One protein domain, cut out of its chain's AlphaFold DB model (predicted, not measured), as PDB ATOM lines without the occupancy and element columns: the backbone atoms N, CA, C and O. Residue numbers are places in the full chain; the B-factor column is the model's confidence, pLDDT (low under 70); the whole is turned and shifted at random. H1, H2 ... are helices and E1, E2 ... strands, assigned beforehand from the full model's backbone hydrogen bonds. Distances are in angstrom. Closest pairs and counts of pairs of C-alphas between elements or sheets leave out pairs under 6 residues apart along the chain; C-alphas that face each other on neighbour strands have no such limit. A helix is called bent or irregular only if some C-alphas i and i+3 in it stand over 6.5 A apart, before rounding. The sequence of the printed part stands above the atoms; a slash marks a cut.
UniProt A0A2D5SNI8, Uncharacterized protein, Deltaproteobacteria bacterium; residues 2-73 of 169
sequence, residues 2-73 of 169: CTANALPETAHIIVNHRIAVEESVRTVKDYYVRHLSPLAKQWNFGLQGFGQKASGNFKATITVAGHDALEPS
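This is residues 2 to 73 of the 169 residues of an uncharacterized protein of Deltaproteobacteria bacterium (UniProt A0A2D5SNI8). A loose, elongated model: one helix, H1, packs along a small ribbon of two parallel strands, E1 and E2, and a long extended stretch runs past this body before the helix begins. From the first residue, residues 2 to 8 stick out at one end, the stretch goes on beyond the E2 side of the ribbon, the chain turns round near residues 20 to 22, H1 runs back, the two strands run opposite to H1, and residues 65 to 73 make a tail toward that turn. The printed part has 72 residues, with one named helix and two named strands in the order H1, E1, E2; the sheet's order is E1, E2, parallel. The class is mixed, helices and strands, with under half of the residues in named elements. The radius of gyration of the C-alphas is 14.8 A, and the C-alphas span 48 by 28 by 18 A.

Start at residues 2 to 8, which stand free: no C-alpha 8 or more residues away along the chain comes within 10 A of theirs. Go on to H1, residues 25 to 43, where 13 of the 15 O i to N i+4 pairs are within hydrogen-bond range. It has a kink of 26 degrees near residue 37; it is neither bent nor irregular, but only just: C-alphas 35 and 38 are 6.5 A apart. A tight link of one residue leads to E1, residues 45 to 49. H1 and E1 have 7 pairs of C-alphas within 8 A, the closest being those of Ala 40 and Gly 46, 6.2 A apart. A short link of 10 residues leads to E2, residues 60 to 64. H1 and E2 have 2 such pairs, the closest being the C-alphas of Ala 40 and Ile 62, 7.5 A apart. E1 and E2 are parallel neighbours at 18 degrees; look for N 46 and O 60, and N 62 and O 46, each pair 2.8 A apart and within hydrogen-bond range. The C-alphas of Gly 46 and Thr 61 face each other at 4.4 A.

Find C-alpha 25 at (-25.445, 11.988, -20.925); from there H1 runs 27.3 A to C-alpha 43 at (-39.931, 5.822, 1.370). E1 measures 12.5 A from C-alpha 45 to C-alpha 49. E2 measures 13.4 A and ends at C-alpha 64, at (-28.573, 4.104, -10.411).

Look for the two C-alphas farthest apart, those of Asn 5 and Ser 73, at 48.8 A. The printed part has no cut, and neither link between named elements is long. Residues 2 to 24 hold no named element. The mean pLDDT of the printed part is 89.2; residues 2 to 3 and residue 55 are under 70.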
ATOM      1  N   CYS A   2     -36.880 -18.364  -4.694       49.09
ATOM      2  CA  CYS A   2     -37.963 -17.436  -4.348       49.09
ATOM      3  C   CYS A   2     -39.114 -18.255  -3.750       49.09
ATOM      4  O   CYS A   2     -39.662 -19.111  -4.442       49.09
ATOM      5  N   THR A   3     -39.459 -18.038  -2.483       58.41
ATOM      6  CA  THR A   3     -40.670 -18.610  -1.878       58.41
ATOM      7  C   THR A   3     -41.800 -17.585  -1.969       58.41
ATOM      8  O   THR A   3     -41.576 -16.391  -1.797       58.41
ATOM      9  N   ALA A   4     -43.031 -18.027  -2.242       75.31
ATOM     10  CA  ALA A   4     -44.185 -17.141  -2.463       75.31
ATOM     11  C   ALA A   4     -44.597 -16.296  -1.234       75.31
ATOM     12  O   ALA A   4     -45.450 -15.422  -1.338       75.31
ATOM     13  N   ASN A   5     -44.009 -16.569  -0.068       80.56
ATOM     14  CA  ASN A   5     -44.301 -15.941   1.219       80.56
ATOM     15  C   ASN A   5     -43.180 -15.011   1.726       80.56
ATOM     16  O   ASN A   5     -43.260 -14.547   2.862       80.56
ATOM     17  N   ALA A   6     -42.143 -14.754   0.921       79.44
ATOM     18  CA  ALA A   6     -41.054 -13.845   1.262       79.44
ATOM     19  C   ALA A   6     -41.080 -12.600   0.363       79.44
ATOM     20  O   ALA A   6     -41.303 -12.695  -0.845       79.44
ATOM     21  N   LEU A   7     -40.837 -11.427   0.953       79.75
ATOM     22  CA  LEU A   7     -40.617 -10.206   0.180       79.75
ATOM     23  C   LEU A   7     -39.264 -10.301  -0.546       79.75
ATOM     24  O   LEU A   7     -38.295 -10.766   0.055       79.75
ATOM     25  N   PRO A   8     -39.173  -9.868  -1.815       82.00
ATOM     26  CA  PRO A   8     -37.922  -9.915  -2.563       82.00
ATOM     27  C   PRO A   8     -36.870  -8.991  -1.935       82.00
ATOM     28  O   PRO A   8     -37.151  -7.833  -1.627       82.00
ATOM     29  N   GLU A   9     -35.648  -9.500  -1.784       87.06
ATOM     30  CA  GLU A   9     -34.519  -8.759  -1.201       87.06
ATOM     31  C   GLU A   9     -33.946  -7.709  -2.166       87.06
ATOM     32  O   GLU A   9     -33.421  -6.683  -1.734       87.06
ATOM     33  N   THR A  10     -34.060  -7.942  -3.478       91.06
ATOM     34  CA  THR A  10     -33.580  -7.036  -4.528       91.06
ATOM     35  C   THR A  10     -34.500  -7.043  -5.749       91.06
ATOM     36  O   THR A  10     -35.213  -8.009  -6.024       91.06
ATOM     37  N   ALA A  11     -34.469  -5.947  -6.508       92.12
ATOM     38  CA  ALA A  11     -35.086  -5.831  -7.822       92.12
ATOM     39  C   ALA A  11     -34.170  -5.003  -8.733       92.12
ATOM     40  O   ALA A  11     -33.554  -4.035  -8.285       92.12
ATOM     41  N   HIS A  12     -34.083  -5.376 -10.010       93.44
ATOM     42  CA  HIS A  12     -33.214  -4.722 -10.987       93.44
ATOM     43  C   HIS A  12     -33.982  -4.419 -12.271       93.44
ATOM     44  O   HIS A  12     -34.794  -5.225 -12.724       93.44
ATOM     45  N   ILE A  13     -33.705  -3.258 -12.863       93.88
ATOM     46  CA  ILE A  13     -34.270  -2.817 -14.139       93.88
ATOM     47  C   ILE A  13     -33.122  -2.259 -14.978       93.88
ATOM     48  O   ILE A  13     -32.279  -1.523 -14.467       93.88
ATOM     49  N   ILE A  14     -33.106  -2.595 -16.267       94.38
ATOM     50  CA  ILE A  14     -32.188  -2.017 -17.250       94.38
ATOM     51  C   ILE A  14     -33.007  -1.120 -18.174       94.38
ATOM     52  O   ILE A  14     -34.025  -1.547 -18.715       94.38
ATOM     53  N   VAL A  15     -32.555   0.121 -18.354       94.38
ATOM     54  CA  VAL A  15     -33.179   1.085 -19.266       94.38
ATOM     55  C   VAL A  15     -32.134   1.535 -20.277       94.38
ATOM     56  O   VAL A  15     -31.067   2.014 -19.898       94.38
ATOM     57  N   ASN A  16     -32.441   1.365 -21.561       93.56
ATOM     58  CA  ASN A  16     -31.588   1.815 -22.656       93.56
ATOM     59  C   ASN A  16     -32.071   3.184 -23.147       93.56
ATOM     60  O   ASN A  16     -33.258   3.352 -23.422       93.56
ATOM     61  N   HIS A  17     -31.154   4.145 -23.257       93.00
ATOM     62  CA  HIS A  17     -31.450   5.504 -23.705       93.00
ATOM     63  C   HIS A  17     -30.847   5.778 -25.078       93.00
ATOM     64  O   HIS A  17     -29.687   5.461 -25.346       93.00
ATOM     65  N   ARG A  18     -31.630   6.446 -25.929       92.81
ATOM     66  CA  ARG A  18     -31.128   7.190 -27.088       92.81
ATOM     67  C   ARG A  18     -31.242   8.670 -26.752       92.81
ATOM     68  O   ARG A  18     -32.330   9.135 -26.438       92.81
ATOM     69  N   ILE A  19     -30.109   9.363 -26.756       93.69
ATOM     70  CA  ILE A  19     -30.009  10.770 -26.361       93.69
ATOM     71  C   ILE A  19     -30.073  11.618 -27.630       93.69
ATOM     72  O   ILE A  19     -29.399  11.294 -28.612       93.69
ATOM     73  N   ALA A  20     -30.902  12.662 -27.615       92.25
ATOM     74  CA  ALA A  20     -31.011  13.606 -28.721       92.25
ATOM     75  C   ALA A  20     -29.677  14.337 -28.957       92.25
ATOM     76  O   ALA A  20     -28.856  14.451 -28.047       92.25
ATOM     77  N   VAL A  21     -29.440  14.820 -30.179       92.00
ATOM     78  CA  VAL A  21     -28.140  15.403 -30.570       92.00
ATOM     79  C   VAL A  21     -27.828  16.717 -29.848       92.00
ATOM     80  O   VAL A  21     -26.665  17.081 -29.702       92.00
ATOM     81  N   GLU A  22     -28.865  17.403 -29.384       93.12
ATOM     82  CA  GLU A  22     -28.840  18.643 -28.614       93.12
ATOM     83  C   GLU A  22     -28.744  18.427 -27.092       93.12
ATOM     84  O   GLU A  22     -28.581  19.388 -26.338       93.12
ATOM     85  N   GLU A  23     -28.844  17.179 -26.628       95.62
ATOM     86  CA  GLU A  23     -28.752  16.815 -25.215       95.62
ATOM     87  C   GLU A  23     -27.402  16.163 -24.874       95.62
ATOM     88  O   GLU A  23     -26.467  16.129 -25.669       95.62
ATOM     89  N   SER A  24     -27.264  15.676 -23.640       96.38
ATOM     90  CA  SER A  24     -26.046  15.016 -23.173       96.38
ATOM     91  C   SER A  24     -26.363  13.875 -22.219       96.38
ATOM     92  O   SER A  24     -27.453  13.793 -21.641       96.38
ATOM     93  N   VAL A  25     -25.371  13.022 -21.969       95.88
ATOM     94  CA  VAL A  25     -25.445  11.988 -20.925       95.88
ATOM     95  C   VAL A  25     -25.816  12.601 -19.579       95.88
ATOM     96  O   VAL A  25     -26.560  12.001 -18.799       95.88
ATOM     97  N   ARG A  26     -25.316  13.805 -19.290       95.06
ATOM     98  CA  ARG A  26     -25.631  14.524 -18.055       95.06
ATOM     99  C   ARG A  26     -27.130  14.775 -17.908       95.06
ATOM    100  O   ARG A  26     -27.651  14.555 -16.820       95.06
ATOM    101  N   THR A  27     -27.825  15.153 -18.980       95.75
ATOM    102  CA  THR A  27     -29.272  15.408 -18.948       95.75
ATOM    103  C   THR A  27     -30.050  14.187 -18.454       95.75
ATOM    104  O   THR A  27     -30.908  14.302 -17.577       95.75
ATOM    105  N   VAL A  28     -29.688  12.993 -18.935       95.69
ATOM    106  CA  VAL A  28     -30.285  11.724 -18.487       95.69
ATOM    107  C   VAL A  28     -29.955  11.447 -17.018       95.69
ATOM    108  O   VAL A  28     -30.828  11.044 -16.246       95.69
ATOM    109  N   LYS A  29     -28.710  11.691 -16.596       94.75
ATOM    110  CA  LYS A  29     -28.303  11.504 -15.195       94.75
ATOM    111  C   LYS A  29     -29.095  12.407 -14.248       94.75
ATOM    112  O   LYS A  29     -29.668  11.931 -13.265       94.75
ATOM    113  N   ASP A  30     -29.182  13.687 -14.586       94.00
ATOM    114  CA  ASP A  30     -29.904  14.694 -13.816       94.00
ATOM    115  C   ASP A  30     -31.410  14.384 -13.792       94.00
ATOM    116  O   ASP A  30     -32.055  14.527 -12.750       94.00
ATOM    117  N   TYR A  31     -31.971  13.862 -14.891       95.31
ATOM    118  CA  TYR A  31     -33.350  13.376 -14.946       95.31
ATOM    119  C   TYR A  31     -33.620  12.297 -13.890       95.31
ATOM    120  O   TYR A  31     -34.572  12.437 -13.118       95.31
ATOM    121  N   TYR A  32     -32.790  11.255 -13.807       95.31
ATOM    122  CA  TYR A  32     -32.986  10.186 -12.825       95.31
ATOM    123  C   TYR A  32     -32.864  10.687 -11.391       95.31
ATOM    124  O   TYR A  32     -33.723  10.384 -10.564       95.31
ATOM    125  N   VAL A  33     -31.833  11.482 -11.095       93.25
ATOM    126  CA  VAL A  33     -31.643  12.035  -9.749       93.25
ATOM    127  C   VAL A  33     -32.844  12.894  -9.359       93.25
ATOM    128  O   VAL A  33     -33.396  12.707  -8.276       93.25
ATOM    129  N   ARG A  34     -33.308  13.777 -10.251       95.12
ATOM    130  CA  ARG A  34     -34.456  14.660 -10.009       95.12
ATOM    131  C   ARG A  34     -35.740  13.895  -9.687       95.12
ATOM    132  O   ARG A  34     -36.450  14.294  -8.770       95.12
ATOM    133  N   HIS A  35     -36.032  12.810 -10.404       95.12
ATOM    134  CA  HIS A  35     -37.291  12.071 -10.241       95.12
ATOM    135  C   HIS A  35     -37.244  11.021  -9.127       95.12
ATOM    136  O   HIS A  35     -38.250  10.792  -8.461       95.12
ATOM    137  N   LEU A  36     -36.086  10.407  -8.874       94.44
ATOM    138  CA  LEU A  36     -35.950   9.393  -7.826       94.44
ATOM    139  C   LEU A  36     -35.710  10.000  -6.444       94.44
ATOM    140  O   LEU A  36     -36.107   9.402  -5.450       94.44
ATOM    141  N   SER A  37     -35.117  11.195  -6.357       92.62
ATOM    142  CA  SER A  37     -34.890  11.881  -5.077       92.62
ATOM    143  C   SER A  37     -36.153  12.063  -4.220       92.62
ATOM    144  O   SER A  37     -36.094  11.729  -3.035       92.62
ATOM    145  N   PRO A  38     -37.293  12.580  -4.733       95.19
ATOM    146  CA  PRO A  38     -38.501  12.727  -3.919       95.19
ATOM    147  C   PRO A  38     -39.070  11.375  -3.468       95.19
ATOM    148  O   PRO A  38     -39.477  11.248  -2.316       95.19
ATOM    149  N   LEU A  39     -39.023  10.352  -4.328       94.44
ATOM    150  CA  LEU A  39     -39.492   9.000  -4.005       94.44
ATOM    151  C   LEU A  39     -38.624   8.341  -2.926       94.44
ATOM    152  O   LEU A  39     -39.138   7.795  -1.952       94.44
ATOM    153  N   ALA A  40     -37.302   8.465  -3.052       93.00
ATOM    154  CA  ALA A  40     -36.351   7.961  -2.069       93.00
ATOM    155  C   ALA A  40     -36.590   8.597  -0.690       93.00
ATOM    156  O   ALA A  40     -36.648   7.893   0.318       93.00
ATOM    157  N   LYS A  41     -36.835   9.916  -0.643       92.31
ATOM    158  CA  LYS A  41     -37.207  10.618   0.595       92.31
ATOM    159  C   LYS A  41     -38.530  10.112   1.171       92.31
ATOM    160  O   LYS A  41     -38.592   9.831   2.364       92.31
ATOM    161  N   GLN A  42     -39.563   9.963   0.342       95.44
ATOM    162  CA  GLN A  42     -40.889   9.510   0.770       95.44
ATOM    163  C   GLN A  42     -40.858   8.109   1.404       95.44
ATOM    164  O   GLN A  42     -41.574   7.854   2.371       95.44
ATOM    165  N   TRP A  43     -40.020   7.207   0.889       93.88
ATOM    166  CA  TRP A  43     -39.931   5.822   1.370       93.88
ATOM    167  C   TRP A  43     -38.834   5.581   2.417       93.88
ATOM    168  O   TRP A  43     -38.700   4.464   2.920       93.88
ATOM    169  N   ASN A  44     -38.074   6.616   2.792       93.69
ATOM    170  CA  ASN A  44     -36.863   6.510   3.614       93.69
ATOM    171  C   ASN A  44     -35.818   5.544   3.014       93.69
ATOM    172  O   ASN A  44     -35.256   4.690   3.709       93.69
ATOM    173  N   PHE A  45     -35.603   5.645   1.703       93.81
ATOM    174  CA  PHE A  45     -34.589   4.895   0.967       93.81
ATOM    175  C   PHE A  45     -33.382   5.793   0.674       93.81
ATOM    176  O   PHE A  45     -33.526   6.983   0.394       93.81
ATOM    177  N   GLY A  46     -32.183   5.218   0.703       92.81
ATOM    178  CA  GLY A  46     -30.974   5.878   0.225       92.81
ATOM    179  C   GLY A  46     -30.967   5.915  -1.301       92.81
ATOM    180  O   GLY A  46     -31.420   4.968  -1.937       92.81
ATOM    181  N   LEU A  47     -30.441   6.981  -1.905       92.31
ATOM    182  CA  LEU A  47     -30.252   7.077  -3.356       92.31
ATOM    183  C   LEU A  47     -28.760   7.185  -3.682       92.31
ATOM    184  O   LEU A  47     -28.109   8.156  -3.305       92.31
ATOM    185  N   GLN A  48     -28.227   6.196  -4.396       92.44
ATOM    186  CA  GLN A  48     -26.865   6.188  -4.926       92.44
ATOM    187  C   GLN A  48     -26.912   6.438  -6.436       92.44
ATOM    188  O   GLN A  48     -27.148   5.517  -7.215       92.44
ATOM    189  N   GLY A  49     -26.745   7.693  -6.855       87.38
ATOM    190  CA  GLY A  49     -26.819   8.091  -8.264       87.38
ATOM    191  C   GLY A  49     -25.442   8.332  -8.877       87.38
ATOM    192  O   GLY A  49     -24.701   9.188  -8.402       87.38
ATOM    193  N   PHE A  50     -25.110   7.615  -9.954       85.69
ATOM    194  CA  PHE A  50     -23.973   7.889 -10.849       85.69
ATOM    195  C   PHE A  50     -22.632   8.149 -10.136       85.69
ATOM    196  O   PHE A  50     -21.900   9.073 -10.488       85.69
ATOM    197  N   GLY A  51     -22.309   7.325  -9.133       71.94
ATOM    198  CA  GLY A  51     -21.059   7.403  -8.366       71.94
ATOM    199  C   GLY A  51     -21.147   8.203  -7.061       71.94
ATOM    200  O   GLY A  51     -20.200   8.183  -6.278       71.94
ATOM    201  N   GLN A  52     -22.277   8.857  -6.780       75.88
ATOM    202  CA  GLN A  52     -22.533   9.481  -5.480       75.88
ATOM    203  C   GLN A  52     -23.072   8.446  -4.486       75.88
ATOM    204  O   GLN A  52     -23.949   7.647  -4.820       75.88
ATOM    205  N   LYS A  53     -22.550   8.459  -3.252       72.50
ATOM    206  CA  LYS A  53     -22.997   7.565  -2.176       72.50
ATOM    207  C   LYS A  53     -24.108   8.215  -1.355       72.50
ATOM    208  O   LYS A  53     -24.000   9.375  -0.967       72.50
ATOM    209  N   ALA A  54     -25.121   7.426  -1.016       73.81
ATOM    210  CA  ALA A  54     -26.069   7.767   0.031       73.81
ATOM    211  C   ALA A  54     -25.369   7.599   1.386       73.81
ATOM    212  O   ALA A  54     -24.775   6.552   1.642       73.81
ATOM    213  N   SER A  55     -25.432   8.618   2.239       67.56
ATOM    214  CA  SER A  55     -24.943   8.560   3.619       67.56
ATOM    215  C   SER A  55     -26.126   8.729   4.565       67.56
ATOM    216  O   SER A  55     -26.902   9.672   4.409       67.56
ATOM    217  N   GLY A  56     -26.297   7.795   5.501       78.12
ATOM    218  CA  GLY A  56     -27.420   7.775   6.439       78.12
ATOM    219  C   GLY A  56     -27.945   6.366   6.715       78.12
ATOM    220  O   GLY A  56     -27.516   5.395   6.094       78.12
ATOM    221  N   ASN A  57     -28.879   6.268   7.663       85.00
ATOM    222  CA  ASN A  57     -29.549   5.020   8.019       85.00
ATOM    223  C   ASN A  57     -30.886   4.922   7.264       85.00
ATOM    224  O   ASN A  57     -31.855   5.590   7.628       85.00
ATOM    225  N   PHE A  58     -30.923   4.128   6.193       89.06
ATOM    226  CA  PHE A  58     -32.077   3.998   5.298       89.06
ATOM    227  C   PHE A  58     -32.671   2.587   5.347       89.06
ATOM    228  O   PHE A  58     -31.957   1.617   5.585       89.06
ATOM    229  N   LYS A  59     -33.976   2.462   5.066       89.62
ATOM    230  CA  LYS A  59     -34.678   1.162   5.027       89.62
ATOM    231  C   LYS A  59     -34.233   0.279   3.858       89.62
ATOM    232  O   LYS A  59     -34.237  -0.938   3.975       89.62
ATOM    233  N   ALA A  60     -33.889   0.903   2.736       91.00
ATOM    234  CA  ALA A  60     -33.355   0.262   1.541       91.00
ATOM    235  C   ALA A  60     -32.520   1.279   0.751       91.00
ATOM    236  O   ALA A  60     -32.463   2.454   1.114       91.00
ATOM    237  N   THR A  61     -31.874   0.842  -0.331       92.25
ATOM    238  CA  THR A  61     -31.094   1.718  -1.216       92.25
ATOM    239  C   THR A  61     -31.501   1.521  -2.672       92.25
ATOM    240  O   THR A  61     -31.576   0.395  -3.153       92.25
ATOM    241  N   ILE A  62     -31.720   2.626  -3.382       93.44
ATOM    242  CA  ILE A  62     -31.871   2.688  -4.833       93.44
ATOM    243  C   ILE A  62     -30.505   3.036  -5.421       93.44
ATOM    244  O   ILE A  62     -29.958   4.100  -5.126       93.44
ATOM    245  N   THR A  63     -29.971   2.170  -6.277       93.06
ATOM    246  CA  THR A  63     -28.708   2.415  -6.982       93.06
ATOM    247  C   THR A  63     -28.981   2.641  -8.460       93.06
ATOM    248  O   THR A  63     -29.607   1.810  -9.114       93.06
ATOM    249  N   VAL A  64     -28.491   3.759  -8.991       93.94
ATOM    250  CA  VAL A  64     -28.573   4.104 -10.411       93.94
ATOM    251  C   VAL A  64     -27.161   4.253 -10.952       93.94
ATOM    252  O   VAL A  64     -26.399   5.117 -10.514       93.94
ATOM    253  N   ALA A  65     -26.821   3.418 -11.926       91.62
ATOM    254  CA  ALA A  65     -25.537   3.439 -12.607       91.62
ATOM    255  C   ALA A  65     -25.747   3.605 -14.116       91.62
ATOM    256  O   ALA A  65     -26.732   3.126 -14.674       91.62
ATOM    257  N   GLY A  66     -24.814   4.298 -14.769       89.31
ATOM    258  CA  GLY A  66     -24.728   4.333 -16.226       89.31
ATOM    259  C   GLY A  66     -23.687   3.324 -16.693       89.31
ATOM    260  O   GLY A  66     -22.560   3.357 -16.204       89.31
ATOM    261  N   HIS A  67     -24.057   2.464 -17.637       87.94
ATOM    262  CA  HIS A  67     -23.148   1.536 -18.309       87.94
ATOM    263  C   HIS A  67     -22.885   2.041 -19.730       87.94
ATOM    264  O   HIS A  67     -23.824   2.468 -20.397       87.94
ATOM    265  N   ASP A  68     -21.618   2.042 -20.156       87.62
ATOM    266  CA  ASP A  68     -21.181   2.455 -21.501       87.62
ATOM    267  C   ASP A  68     -21.751   3.800 -21.976       87.62
ATOM    268  O   ASP A  68     -22.113   3.982 -23.140       87.62
ATOM    269  N   ALA A  69     -21.837   4.762 -21.054       91.44
ATOM    270  CA  ALA A  69     -22.369   6.078 -21.356       91.44
ATOM    271  C   ALA A  69     -21.520   6.773 -22.431       91.44
ATOM    272  O   ALA A  69     -20.310   6.946 -22.269       91.44
ATOM    273  N   LEU A  70     -22.176   7.193 -23.510       93.38
ATOM    274  CA  LEU A  70     -21.554   7.838 -24.657       93.38
ATOM    275  C   LEU A  70     -22.333   9.107 -24.993       93.38
ATOM    276  O   LEU A  70     -23.561   9.069 -25.078       93.38
ATOM    277  N   GLU A  71     -21.619  10.218 -25.167       94.75
ATOM    278  CA  GLU A  71     -22.237  11.461 -25.632       94.75
ATOM    279  C   GLU A  71     -22.760  11.308 -27.068       94.75
ATOM    280  O   GLU A  71     -22.197  10.517 -27.838       94.75
ATOM    281  N   PRO A  72     -23.815  12.052 -27.452       94.25
ATOM    282  CA  PRO A  72     -24.261  12.099 -28.838       94.25
ATOM    283  C   PRO A  72     -23.103  12.406 -29.791       94.25
ATOM    284  O   PRO A  72     -22.203  13.191 -29.479       94.25
ATOM    285  N   SER A  73     -23.106  11.773 -30.968       94.38
ATOM    286  CA  SER A  73     -22.045  12.019 -31.945       94.38
ATOM    287  C   SER A  73     -22.098  13.468 -32.437       94.38
ATOM    288  O   SER A  73     -23.205  13.946 -32.698       94.38
TER     289      SER A  73